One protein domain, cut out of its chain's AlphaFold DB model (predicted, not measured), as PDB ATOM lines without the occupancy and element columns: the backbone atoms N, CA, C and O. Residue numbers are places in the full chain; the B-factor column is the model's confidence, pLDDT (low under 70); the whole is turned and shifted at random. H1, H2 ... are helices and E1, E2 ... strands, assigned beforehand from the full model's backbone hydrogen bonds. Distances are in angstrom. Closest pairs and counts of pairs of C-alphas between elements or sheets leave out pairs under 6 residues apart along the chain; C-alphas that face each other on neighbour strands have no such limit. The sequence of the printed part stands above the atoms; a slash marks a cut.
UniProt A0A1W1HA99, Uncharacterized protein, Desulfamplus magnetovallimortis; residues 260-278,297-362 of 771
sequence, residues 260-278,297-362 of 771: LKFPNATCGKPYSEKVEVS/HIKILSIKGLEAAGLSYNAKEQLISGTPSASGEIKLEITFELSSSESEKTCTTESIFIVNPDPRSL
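AT A GLANCE: This is residues 260 to 278 and 297 to 362 of the 771 residues of an uncharacterized protein of Desulfamplus magnetovallimortis (UniProt A0A1W1HA99). A long, strongly twisted hairpin of E6 and E7 makes most of the length of a rod, with E3 paired along E6; a second, small sheet of E1, E5 and E4 lies beside this long sheet, and the short helix H1 is at the end of the rod away from the hairpin's tip. The printed part has 85 residues with seven named strands and then one named helix, mostly strand; six of the strands form two antiparallel sheets, ordered E1 - E5 - E4 and E3 - E6 - E7, and E2 pairs with no named strand. The whole is only just compact, close to loose, with a radius of gyration of the C-alphas of 13.9 A, and spans 52 by 21 by 20 A.

IN THESE COORDINATES: E1, residues 271 to 274, begins at C-alpha 271 (20.041, 129.007, 367.184). E2 holds residues 276 to 278. E3, residues 297 to 304, is 21.1 A long. E4 is residues 311 to 314 and E5 residues 319 to 322. E6, residues 328 to 340, is 36.0 A long, and E7, residues 343 to 356, is 39.3 A long. H1, residues 359 to 362, ends at C-alpha 362 (21.084, 126.302, 386.943).

HOW THE PARTS SIT: E1 runs on into E2 at 36 degrees; E2 pairs with no named strand, but residues 260 to 261 pair antiparallel with its residues 276 to 277. Residues 265 to 266 pair parallel with 355 to 356 of E7. N 273 and O 320 of E1 and E5 are 3.0 A apart, within hydrogen-bond range. In the hairpin E4 and E5, N 312 and O 321 are at 2.9 A. Between the sheets, the closest C-alphas of E3 and E4, Ile 303 and Tyr 313, are 6.4 A apart. N 301 of E3 and O 335 of E6 are at 2.8 A, and N 334 of E6 and O 349 of E7 at 2.9 A. H1 is on neither sheet and is too short for an O i to N i+4 pair; its one O i to N i+3 pair is within range.

THE WHOLE: The C-alphas farthest apart, Glu 342 and Leu 362, are 52.4 A apart. Residues 279 to 296 are not printed, and C-alphas 278 and 297 are 11.5 A apart across this cut. Of the links printed whole, none is long. Mean pLDDT of the printed part is 84.4; residues 278, 297 and 339 to 344 are under 70.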
ATOM      1  N   LEU A 260       9.363 144.347 366.063       73.94
ATOM      2  CA  LEU A 260      10.277 143.247 365.770       73.94
ATOM      3  C   LEU A 260      10.274 142.254 366.931       73.94
ATOM      4  O   LEU A 260      10.527 142.645 368.075       73.94
ATOM      5  N   LYS A 261       9.999 140.982 366.640       74.50
ATOM      6  CA  LYS A 261      10.050 139.894 367.622       74.50
ATOM      7  C   LYS A 261      11.172 138.922 367.288       74.50
ATOM      8  O   LYS A 261      11.452 138.635 366.126       74.50
ATOM      9  N   PHE A 262      11.782 138.401 368.345       79.50
ATOM     10  CA  PHE A 262      12.838 137.404 368.285       79.50
ATOM     11  C   PHE A 262      12.482 136.272 369.253       79.50
ATOM     12  O   PHE A 262      12.183 136.567 370.415       79.50
ATOM     13  N   PRO A 263      12.514 135.000 368.830       82.75
ATOM     14  CA  PRO A 263      12.544 133.880 369.761       82.75
ATOM     15  C   PRO A 263      13.762 133.988 370.693       82.75
ATOM     16  O   PRO A 263      14.851 134.370 370.265       82.75
ATOM     17  N   ASN A 264      13.606 133.646 371.973       88.38
ATOM     18  CA  ASN A 264      14.743 133.637 372.898       88.38
ATOM     19  C   ASN A 264      15.705 132.500 372.527       88.38
ATOM     20  O   ASN A 264      15.287 131.347 372.399       88.38
ATOM     21  N   ALA A 265      17.003 132.786 372.438       89.81
ATOM     22  CA  ALA A 265      18.002 131.732 372.285       89.81
ATOM     23  C   ALA A 265      18.286 131.028 373.624       89.81
ATOM     24  O   ALA A 265      17.860 131.471 374.690       89.81
ATOM     25  N   THR A 266      19.039 129.926 373.590       90.50
ATOM     26  CA  THR A 266      19.542 129.246 374.796       90.50
ATOM     27  C   THR A 266      21.054 129.089 374.704       90.50
ATOM     28  O   THR A 266      21.570 128.650 373.678       90.50
ATOM     29  N   CYS A 267      21.762 129.429 375.780       90.06
ATOM     30  CA  CYS A 267      23.207 129.269 375.896       90.06
ATOM     31  C   CYS A 267      23.626 127.818 375.597       90.06
ATOM     32  O   CYS A 267      22.998 126.872 376.071       90.06
ATOM     33  N   GLY A 268      24.658 127.644 374.771       86.75
ATOM     34  CA  GLY A 268      25.178 126.343 374.347       86.75
ATOM     35  C   GLY A 268      24.343 125.584 373.305       86.75
ATOM     36  O   GLY A 268      24.818 124.565 372.808       86.75
ATOM     37  N   LYS A 269      23.141 126.051 372.930       89.00
ATOM     38  CA  LYS A 269      22.322 125.421 371.877       89.00
ATOM     39  C   LYS A 269      22.461 126.157 370.537       89.00
ATOM     40  O   LYS A 269      22.492 127.385 370.541       89.00
ATOM     41  N   PRO A 270      22.494 125.450 369.391       92.88
ATOM     42  CA  PRO A 270      22.354 126.091 368.089       92.88
ATOM     43  C   PRO A 270      21.053 126.897 368.013       92.88
ATOM     44  O   PRO A 270      19.998 126.435 368.449       92.88
ATOM     45  N   TYR A 271      21.143 128.093 367.449       92.88
ATOM     46  CA  TYR A 271      20.041 129.007 367.184       92.88
ATOM     47  C   TYR A 271      20.060 129.358 365.693       92.88
ATOM     48  O   TYR A 271      21.134 129.581 365.127       92.88
ATOM     49  N   SER A 272      18.895 129.370 365.047       92.94
ATOM     50  CA  SER A 272      18.761 129.631 363.609       92.94
ATOM     51  C   SER A 272      17.331 130.063 363.281       92.94
ATOM     52  O   SER A 272      16.534 129.256 362.811       92.94
ATOM     53  N   GLU A 273      17.013 131.334 363.517       90.00
ATOM     54  CA  GLU A 273      15.647 131.863 363.408       90.00
ATOM     55  C   GLU A 273      15.561 133.075 362.483       90.00
ATOM     56  O   GLU A 273      16.490 133.887 362.394       90.00
ATOM     57  N   LYS A 274      14.425 133.212 361.794       85.81
ATOM     58  CA  LYS A 274      14.112 134.397 360.983       85.81
ATOM     59  C   LYS A 274      13.546 135.505 361.866       85.81
ATOM     60  O   LYS A 274      12.935 135.239 362.896       85.81
ATOM     61  N   VAL A 275      13.743 136.758 361.462       80.31
ATOM     62  CA  VAL A 275      13.198 137.897 362.212       80.31
ATOM     63  C   VAL A 275      11.736 138.130 361.839       80.31
ATOM     64  O   VAL A 275      11.428 138.423 360.684       80.31
ATOM     65  N   GLU A 276      10.837 138.043 362.820       75.75
ATOM     66  CA  GLU A 276       9.424 138.364 362.623       75.75
ATOM     67  C   GLU A 276       9.185 139.875 362.705       75.75
ATOM     68  O   GLU A 276       9.555 140.542 363.678       75.75
ATOM     69  N   VAL A 277       8.512 140.415 361.685       73.81
ATOM     70  CA  VAL A 277       8.152 141.832 361.584       73.81
ATOM     71  C   VAL A 277       6.633 141.962 361.651       73.81
ATOM     72  O   VAL A 277       5.931 141.514 360.750       73.81
ATOM     73  N   SER A 278       6.116 142.598 362.704       65.00
ATOM     74  CA  SER A 278       4.675 142.814 362.901       65.00
ATOM     75  C   SER A 278       4.322 144.306 362.954       65.00
ATOM     76  O   SER A 278       5.116 145.130 363.419       65.00
ATOM     77  N   HIS A 297       7.317 147.242 352.199       65.50
ATOM     78  CA  HIS A 297       8.239 146.154 352.500       65.50
ATOM     79  C   HIS A 297       9.271 146.662 353.507       65.50
ATOM     80  O   HIS A 297       9.945 147.674 353.275       65.50
ATOM     81  N   ILE A 298       9.382 145.942 354.624       75.19
ATOM     82  CA  ILE A 298      10.367 146.191 355.676       75.19
ATOM     83  C   ILE A 298      11.495 145.190 355.497       75.19
ATOM     84  O   ILE A 298      11.288 143.984 355.624       75.19
ATOM     85  N   LYS A 299      12.693 145.695 355.220       81.25
ATOM     86  CA  LYS A 299      13.885 144.876 355.001       81.25
ATOM     87  C   LYS A 299      14.941 145.223 356.035       81.25
ATOM     88  O   LYS A 299      15.400 146.362 356.097       81.25
ATOM     89  N   ILE A 300      15.356 144.254 356.847       85.12
ATOM     90  CA  ILE A 300      16.393 144.491 357.853       85.12
ATOM     91  C   ILE A 300      17.759 144.436 357.164       85.12
ATOM     92  O   ILE A 300      18.121 143.437 356.534       85.12
ATOM     93  N   LEU A 301      18.515 145.527 357.287       86.00
ATOM     94  CA  LEU A 301      19.821 145.715 356.656       86.00
ATOM     95  C   LEU A 301      20.955 145.206 357.552       86.00
ATOM     96  O   LEU A 301      21.880 144.556 357.069       86.00
ATOM     97  N   SER A 302      20.879 145.471 358.859       88.94
ATOM     98  CA  SER A 302      21.874 145.013 359.834       88.94
ATOM     99  C   SER A 302      21.305 144.932 361.245       88.94
ATOM    100  O   SER A 302      20.497 145.776 361.632       88.94
ATOM    101  N   ILE A 303      21.819 143.991 362.033       90.75
ATOM    102  CA  ILE A 303      21.583 143.880 363.474       90.75
ATOM    103  C   ILE A 303      22.955 143.834 364.152       90.75
ATOM    104  O   ILE A 303      23.740 142.931 363.858       90.75
ATOM    105  N   LYS A 304      23.259 144.804 365.021       91.19
ATOM    106  CA  LYS A 304      24.483 144.826 365.849       91.19
ATOM    107  C   LYS A 304      24.166 144.380 367.276       91.19
ATOM    108  O   LYS A 304      23.023 144.512 367.708       91.19
ATOM    109  N   GLY A 305      25.167 143.897 368.009       88.81
ATOM    110  CA  GLY A 305      25.049 143.407 369.387       88.81
ATOM    111  C   GLY A 305      24.946 141.881 369.490       88.81
ATOM    112  O   GLY A 305      25.267 141.317 370.533       88.81
ATOM    113  N   LEU A 306      24.579 141.186 368.405       89.88
ATOM    114  CA  LEU A 306      24.501 139.718 368.346       89.88
ATOM    115  C   LEU A 306      25.855 139.040 368.606       89.88
ATOM    116  O   LEU A 306      25.915 137.956 369.192       89.88
ATOM    117  N   GLU A 307      26.947 139.708 368.241       89.62
ATOM    118  CA  GLU A 307      28.315 139.266 368.488       89.62
ATOM    119  C   GLU A 307      28.630 139.085 369.983       89.62
ATOM    120  O   GLU A 307      29.454 138.239 370.323       89.62
ATOM    121  N   ALA A 308      27.925 139.783 370.885       86.81
ATOM    122  CA  ALA A 308      28.066 139.607 372.333       86.81
ATOM    123  C   ALA A 308      27.566 138.233 372.824       86.81
ATOM    124  O   ALA A 308      28.038 137.743 373.848       86.81
ATOM    125  N   ALA A 309      26.654 137.589 372.084       86.25
ATOM    126  CA  ALA A 309      26.296 136.185 372.286       86.25
ATOM    127  C   ALA A 309      27.200 135.218 371.505       86.25
ATOM    128  O   ALA A 309      27.256 134.041 371.847       86.25
ATOM    129  N   GLY A 310      27.883 135.663 370.447       90.38
ATOM    130  CA  GLY A 310      28.415 134.768 369.410       90.38
ATOM    131  C   GLY A 310      27.366 134.355 368.365       90.38
ATOM    132  O   GLY A 310      27.489 133.298 367.748       90.38
ATOM    133  N   LEU A 311      26.328 135.177 368.173       92.50
ATOM    134  CA  LEU A 311      25.374 135.056 367.070       92.50
ATOM    135  C   LEU A 311      25.754 135.992 365.915       92.50
ATOM    136  O   LEU A 311      26.478 136.972 366.087       92.50
ATOM    137  N   SER A 312      25.235 135.697 364.728       92.06
ATOM    138  CA  SER A 312      25.446 136.478 363.508       92.06
ATOM    139  C   SER A 312      24.133 136.674 362.754       92.06
ATOM    140  O   SER A 312      23.232 135.844 362.851       92.06
ATOM    141  N   TYR A 313      24.015 137.770 362.003       92.62
ATOM    142  CA  TYR A 313      22.846 138.062 361.173       92.62
ATOM    143  C   TYR A 313      23.201 138.011 359.685       92.62
ATOM    144  O   TYR A 313      24.107 138.709 359.223       92.62
ATOM    145  N   ASN A 314      22.456 137.215 358.920       89.69
ATOM    146  CA  ASN A 314      22.562 137.125 357.473       89.69
ATOM    147  C   ASN A 314      21.456 137.961 356.809       89.69
ATOM    148  O   ASN A 314      20.311 137.525 356.692       89.69
ATOM    149  N   ALA A 315      21.826 139.140 356.307       85.44
ATOM    150  CA  ALA A 315      20.903 140.075 355.662       85.44
ATOM    151  C   ALA A 315      20.281 139.571 354.342       85.44
ATOM    152  O   ALA A 315      19.270 140.124 353.909       85.44
ATOM    153  N   LYS A 316      20.844 138.539 353.693       82.88
ATOM    154  CA  LYS A 316      20.230 137.928 352.498       82.88
ATOM    155  C   LYS A 316      19.071 137.009 352.876       82.88
ATOM    156  O   LYS A 316      18.005 137.110 352.287       82.88
ATOM    157  N   GLU A 317      19.281 136.181 353.895       83.38
ATOM    158  CA  GLU A 317      18.307 135.182 354.365       83.38
ATOM    159  C   GLU A 317      17.342 135.727 355.438       83.38
ATOM    160  O   GLU A 317      16.419 135.025 355.850       83.38
ATOM    161  N   GLN A 318      17.571 136.962 355.912       85.31
ATOM    162  CA  GLN A 318      16.894 137.595 357.059       85.31
ATOM    163  C   GLN A 318      16.934 136.706 358.325       85.31
ATOM    164  O   GLN A 318      15.991 136.662 359.118       85.31
ATOM    165  N   LEU A 319      18.049 135.985 358.497       89.12
ATOM    166  CA  LEU A 319      18.239 134.911 359.475       89.12
ATOM    167  C   LEU A 319      19.292 135.304 360.520       89.12
ATOM    168  O   LEU A 319      20.381 135.752 360.158       89.12
ATOM    169  N   ILE A 320      18.998 135.088 361.800       91.81
ATOM    170  CA  ILE A 320      19.977 135.142 362.891       91.81
ATOM    171  C   ILE A 320      20.415 133.711 363.205       91.81
ATOM    172  O   ILE A 320      19.569 132.867 363.497       91.81
ATOM    173  N   SER A 321      21.720 133.432 363.186       92.38
ATOM    174  CA  SER A 321      22.247 132.096 363.481       92.38
ATOM    175  C   SER A 321      23.587 132.080 364.222       92.38
ATOM    176  O   SER A 321      24.378 133.027 364.165       92.38
ATOM    177  N   GLY A 322      23.827 130.985 364.950       92.81
ATOM    178  CA  GLY A 322      25.039 130.718 365.731       92.81
ATOM    179  C   GLY A 322      24.747 129.845 366.957       92.81
ATOM    180  O   GLY A 322      23.655 129.301 367.086       92.81
ATOM    181  N   THR A 323      25.700 129.743 367.883       93.94
ATOM    182  CA  THR A 323      25.516 129.057 369.176       93.94
ATOM    183  C   THR A 323      25.869 130.043 370.287       93.94
ATOM    184  O   THR A 323      27.045 130.399 370.393       93.94
ATOM    185  N   PRO A 324      24.911 130.513 371.110       91.69
ATOM    186  CA  PRO A 324      25.200 131.519 372.120       91.69
ATOM    187  C   PRO A 324      26.180 130.995 373.177       91.69
ATOM    188  O   PRO A 324      25.961 129.935 373.760       91.69
ATOM    189  N   SER A 325      27.242 131.748 373.447       88.38
ATOM    190  CA  SER A 325      28.297 131.399 374.412       88.38
ATOM    191  C   SER A 325      28.066 131.957 375.823       88.38
ATOM    192  O   SER A 325      28.741 131.542 376.764       88.38
ATOM    193  N   ALA A 326      27.107 132.872 375.984       84.12
ATOM    194  CA  ALA A 326      26.715 133.460 377.260       84.12
ATOM    195  C   ALA A 326      25.205 133.737 377.296       84.12
ATOM    196  O   ALA A 326      24.600 134.045 376.270       84.12
ATOM    197  N   SER A 327      24.607 133.648 378.485       90.31
ATOM    198  CA  SER A 327      23.203 133.989 378.745       90.31
ATOM    199  C   SER A 327      23.040 135.401 379.300       90.31
ATOM    200  O   SER A 327      23.882 135.858 380.072       90.31
ATOM    201  N   GLY A 328      21.917 136.047 378.994       89.75
ATOM    202  CA  GLY A 328      21.566 137.374 379.492       89.75
ATOM    203  C   GLY A 328      20.685 138.159 378.524       89.75
ATOM    204  O   GLY A 328      20.245 137.644 377.495       89.75
ATOM    205  N   GLU A 329      20.449 139.422 378.867       92.12
ATOM    206  CA  GLU A 329      19.801 140.407 377.999       92.12
ATOM    207  C   GLU A 329      20.852 141.122 377.145       92.12
ATOM    208  O   GLU A 329      21.833 141.661 377.659       92.12
ATOM    209  N   ILE A 330      20.635 141.144 375.833       91.00
ATOM    210  CA  ILE A 330      21.532 141.748 374.849       91.00
ATOM    211  C   ILE A 330      20.775 142.858 374.134       91.00
ATOM    212  O   ILE A 330      19.713 142.630 373.557       91.00
ATOM    213  N   LYS A 331      21.329 144.070 374.155       91.44
ATOM    214  CA  LYS A 331      20.779 145.195 373.396       91.44
ATOM    215  C   LYS A 331      21.167 145.058 371.928       91.44
ATOM    216  O   LYS A 331      22.352 144.963 371.614       91.44
ATOM    217  N   LEU A 332      20.168 145.070 371.054       90.94
ATOM    218  CA  LEU A 332      20.332 145.045 369.609       90.94
ATOM    219  C   LEU A 332      20.078 146.430 369.017       90.94
ATOM    220  O   LEU A 332      19.031 147.022 369.269       90.94
ATOM    221  N   GLU A 333      21.000 146.901 368.178       91.75
ATOM    222  CA  GLU A 333      20.782 148.053 367.294       91.75
ATOM    223  C   GLU A 333      20.390 147.513 365.912       91.75
ATOM    224  O   GLU A 333      21.191 146.847 365.248       91.75
ATOM    225  N   ILE A 334      19.149 147.762 365.492       89.62
ATOM    226  CA  ILE A 334      18.571 147.187 364.275       89.62
ATOM    227  C   ILE A 334      18.329 148.296 363.257       89.62
ATOM    228  O   ILE A 334      17.511 149.188 363.480       89.62
ATOM    229  N   THR A 335      19.006 148.204 362.116       89.31
ATOM    230  CA  THR A 335      18.841 149.115 360.977       89.31
ATOM    231  C   THR A 335      18.005 148.431 359.908       89.31
ATOM    232  O   THR A 335      18.338 147.330 359.463       89.31
ATOM    233  N   PHE A 336      16.939 149.090 359.467       87.31
ATOM    234  CA  PHE A 336      16.005 148.563 358.480       87.31
ATOM    235  C   PHE A 336      15.556 149.638 357.491       87.31
ATOM    236  O   PHE A 336      15.625 150.838 357.751       87.31
ATOM    237  N   GLU A 337      15.095 149.178 356.341       84.81
ATOM    238  CA  GLU A 337      14.594 149.977 355.236       84.81
ATOM    239  C   GLU A 337      13.074 149.843 355.171       84.81
ATOM    240  O   GLU A 337      12.545 148.731 355.152       84.81
ATOM    241  N   LEU A 338      12.383 150.982 355.176       78.81
ATOM    242  CA  LEU A 338      10.967 151.107 354.849       78.81
ATOM    243  C   LEU A 338      10.875 151.561 353.395       78.81
ATOM    244  O   LEU A 338      11.193 152.712 353.090       78.81
ATOM    245  N   SER A 339      10.439 150.667 352.512       68.94
ATOM    246  CA  SER A 339      10.065 151.038 351.146       68.94
ATOM    247  C   SER A 339       8.577 151.380 351.113       68.94
ATOM    248  O   SER A 339       7.736 150.517 351.338       68.94
ATOM    249  N   SER A 340       8.264 152.652 350.872       63.03
ATOM    250  CA  SER A 340       6.904 153.128 350.594       63.03
ATOM    251  C   SER A 340       6.807 153.559 349.132       63.03
ATOM    252  O   SER A 340       7.832 153.827 348.502       63.03
ATOM    253  N   SER A 341       5.596 153.679 348.583       54.25
ATOM    254  CA  SER A 341       5.384 153.997 347.158       54.25
ATOM    255  C   SER A 341       5.973 155.337 346.684       54.25
ATOM    256  O   SER A 341       6.030 155.569 345.479       54.25
ATOM    257  N   GLU A 342       6.406 156.213 347.598       56.34
ATOM    258  CA  GLU A 342       6.959 157.539 347.281       56.34
ATOM    259  C   GLU A 342       8.359 157.806 347.877       56.34
ATOM    260  O   GLU A 342       8.984 158.804 347.519       56.34
ATOM    261  N   SER A 343       8.890 156.939 348.755       59.84
ATOM    262  CA  SER A 343      10.277 157.047 349.249       59.84
ATOM    263  C   SER A 343      10.792 155.777 349.943       59.84
ATOM    264  O   SER A 343      10.050 155.097 350.658       59.84
ATOM    265  N   GLU A 344      12.093 155.511 349.789       64.88
ATOM    266  CA  GLU A 344      12.862 154.604 350.650       64.88
ATOM    267  C   GLU A 344      13.400 155.387 351.855       64.88
ATOM    268  O   GLU A 344      14.044 156.430 351.699       64.88
ATOM    269  N   LYS A 345      13.146 154.891 353.070       77.62
ATOM    270  CA  LYS A 345      13.651 155.496 354.306       77.62
ATOM    271  C   LYS A 345      14.335 154.458 355.184       77.62
ATOM    272  O   LYS A 345      13.696 153.534 355.684       77.62
ATOM    273  N   THR A 346      15.623 154.660 355.440       81.56
ATOM    274  CA  THR A 346      16.354 153.902 356.461       81.56
ATOM    275  C   THR A 346      16.000 154.417 357.857       81.56
ATOM    276  O   THR A 346      16.042 155.621 358.118       81.56
ATOM    277  N   CYS A 347      15.680 153.498 358.760       82.56
ATOM    278  CA  CYS A 347      15.393 153.750 360.167       82.56
ATOM    279  C   CYS A 347      16.250 152.830 361.048       82.56
ATOM    280  O   CYS A 347      16.622 151.728 360.641       82.56
ATOM    281  N   THR A 348      16.517 153.268 362.277       85.00
ATOM    282  CA  THR A 348      17.183 152.465 363.310       85.00
ATOM    283  C   THR A 348      16.277 152.378 364.533       85.00
ATOM    284  O   THR A 348      15.626 153.361 364.884       85.00
ATOM    285  N   THR A 349      16.222 151.208 365.166       85.88
ATOM    286  CA  THR A 349      15.506 150.970 366.425       85.88
ATOM    287  C   THR A 349      16.353 150.117 367.365       85.88
ATOM    288  O   THR A 349      17.224 149.371 366.916       85.88
ATOM    289  N   GLU A 350      16.081 150.204 368.665       88.50
ATOM    290  CA  GLU A 350      16.666 149.318 369.674       88.50
ATOM    291  C   GLU A 350      15.684 148.198 370.042       88.50
ATOM    292  O   GLU A 350      14.467 148.396 370.011       88.50
ATOM    293  N   SER A 351      16.201 147.020 370.391       86.94
ATOM    294  CA  SER A 351      15.417 145.922 370.975       86.94
ATOM    295  C   SER A 351      16.261 145.104 371.956       86.94
ATOM    296  O   SER A 351      17.491 145.179 371.935       86.94
ATOM    297  N   ILE A 352      15.613 144.325 372.824       88.81
ATOM    298  CA  ILE A 352      16.278 143.416 373.765       88.81
ATOM    299  C   ILE A 352      16.128 141.987 373.249       88.81
ATOM    300  O   ILE A 352      15.020 141.500 373.038       88.81
ATOM    301  N   PHE A 353      17.258 141.310 373.080       89.00
ATOM    302  CA  PHE A 353      17.337 139.894 372.755       89.00
ATOM    303  C   PHE A 353      17.745 139.104 373.994       89.00
ATOM    304  O   PHE A 353      18.740 139.429 374.642       89.00
ATOM    305  N   ILE A 354      16.976 138.074 374.336       90.50
ATOM    306  CA  ILE A 354      17.197 137.282 375.546       90.50
ATOM    307  C   ILE A 354      17.842 135.954 375.161       90.50
ATOM    308  O   ILE A 354      17.275 135.163 374.405       90.50
ATOM    309  N   VAL A 355      19.014 135.686 375.734       91.25
ATOM    310  CA  VAL A 355      19.627 134.358 375.724       91.25
ATOM    311  C   VAL A 355      19.389 133.712 377.083       91.25
ATOM    312  O   VAL A 355      19.998 134.096 378.082       91.25
ATOM    313  N   ASN A 356      18.524 132.704 377.123       89.25
ATOM    314  CA  ASN A 356      18.284 131.905 378.318       89.25
ATOM    315  C   ASN A 356      19.569 131.142 378.716       89.25
ATOM    316  O   ASN A 356      20.292 130.670 377.832       89.25
ATOM    317  N   PRO A 357      19.875 130.972 380.014       85.81
ATOM    318  CA  PRO A 357      20.920 130.045 380.458       85.81
ATOM    319  C   PRO A 357      20.593 128.609 380.036       85.81
ATOM    320  O   PRO A 357      19.424 128.261 379.869       85.81
ATOM    321  N   ASP A 358      21.616 127.758 379.896       81.62
ATOM    322  CA  ASP A 358      21.389 126.312 379.787       81.62
ATOM    323  C   ASP A 358      20.667 125.861 381.070       81.62
ATOM    324  O   ASP A 358      21.237 126.040 382.155       81.62
ATOM    325  N   PRO A 359      19.456 125.269 380.991       78.56
ATOM    326  CA  PRO A 359      18.735 124.776 382.161       78.56
ATOM    327  C   PRO A 359      19.579 123.850 383.045       78.56
ATOM    328  O   PRO A 359      19.385 123.838 384.256       78.56
ATOM    329  N   ARG A 360      20.553 123.120 382.478       78.94
ATOM    330  CA  ARG A 360      21.490 122.275 383.241       78.94
ATOM    331  C   ARG A 360      22.412 123.082 384.154       78.94
ATOM    332  O   ARG A 360      22.667 122.653 385.274       78.94
ATOM    333  N   SER A 361      22.867 124.257 383.711       79.50
ATOM    334  CA  SER A 361      23.786 125.131 384.461       79.50
ATOM    335  C   SER A 361      23.159 125.794 385.694       79.50
ATOM    336  O   SER A 361      23.876 126.298 386.555       79.50
ATOM    337  N   LEU A 362      21.825 125.769 385.797       82.94
ATOM    338  CA  LEU A 362      21.084 126.302 386.943       82.94
ATOM    339  C   LEU A 362      21.060 125.332 388.135       82.94
ATOM    340  O   LEU A 362      20.874 125.755 389.281       82.94
TER     341      LEU A 362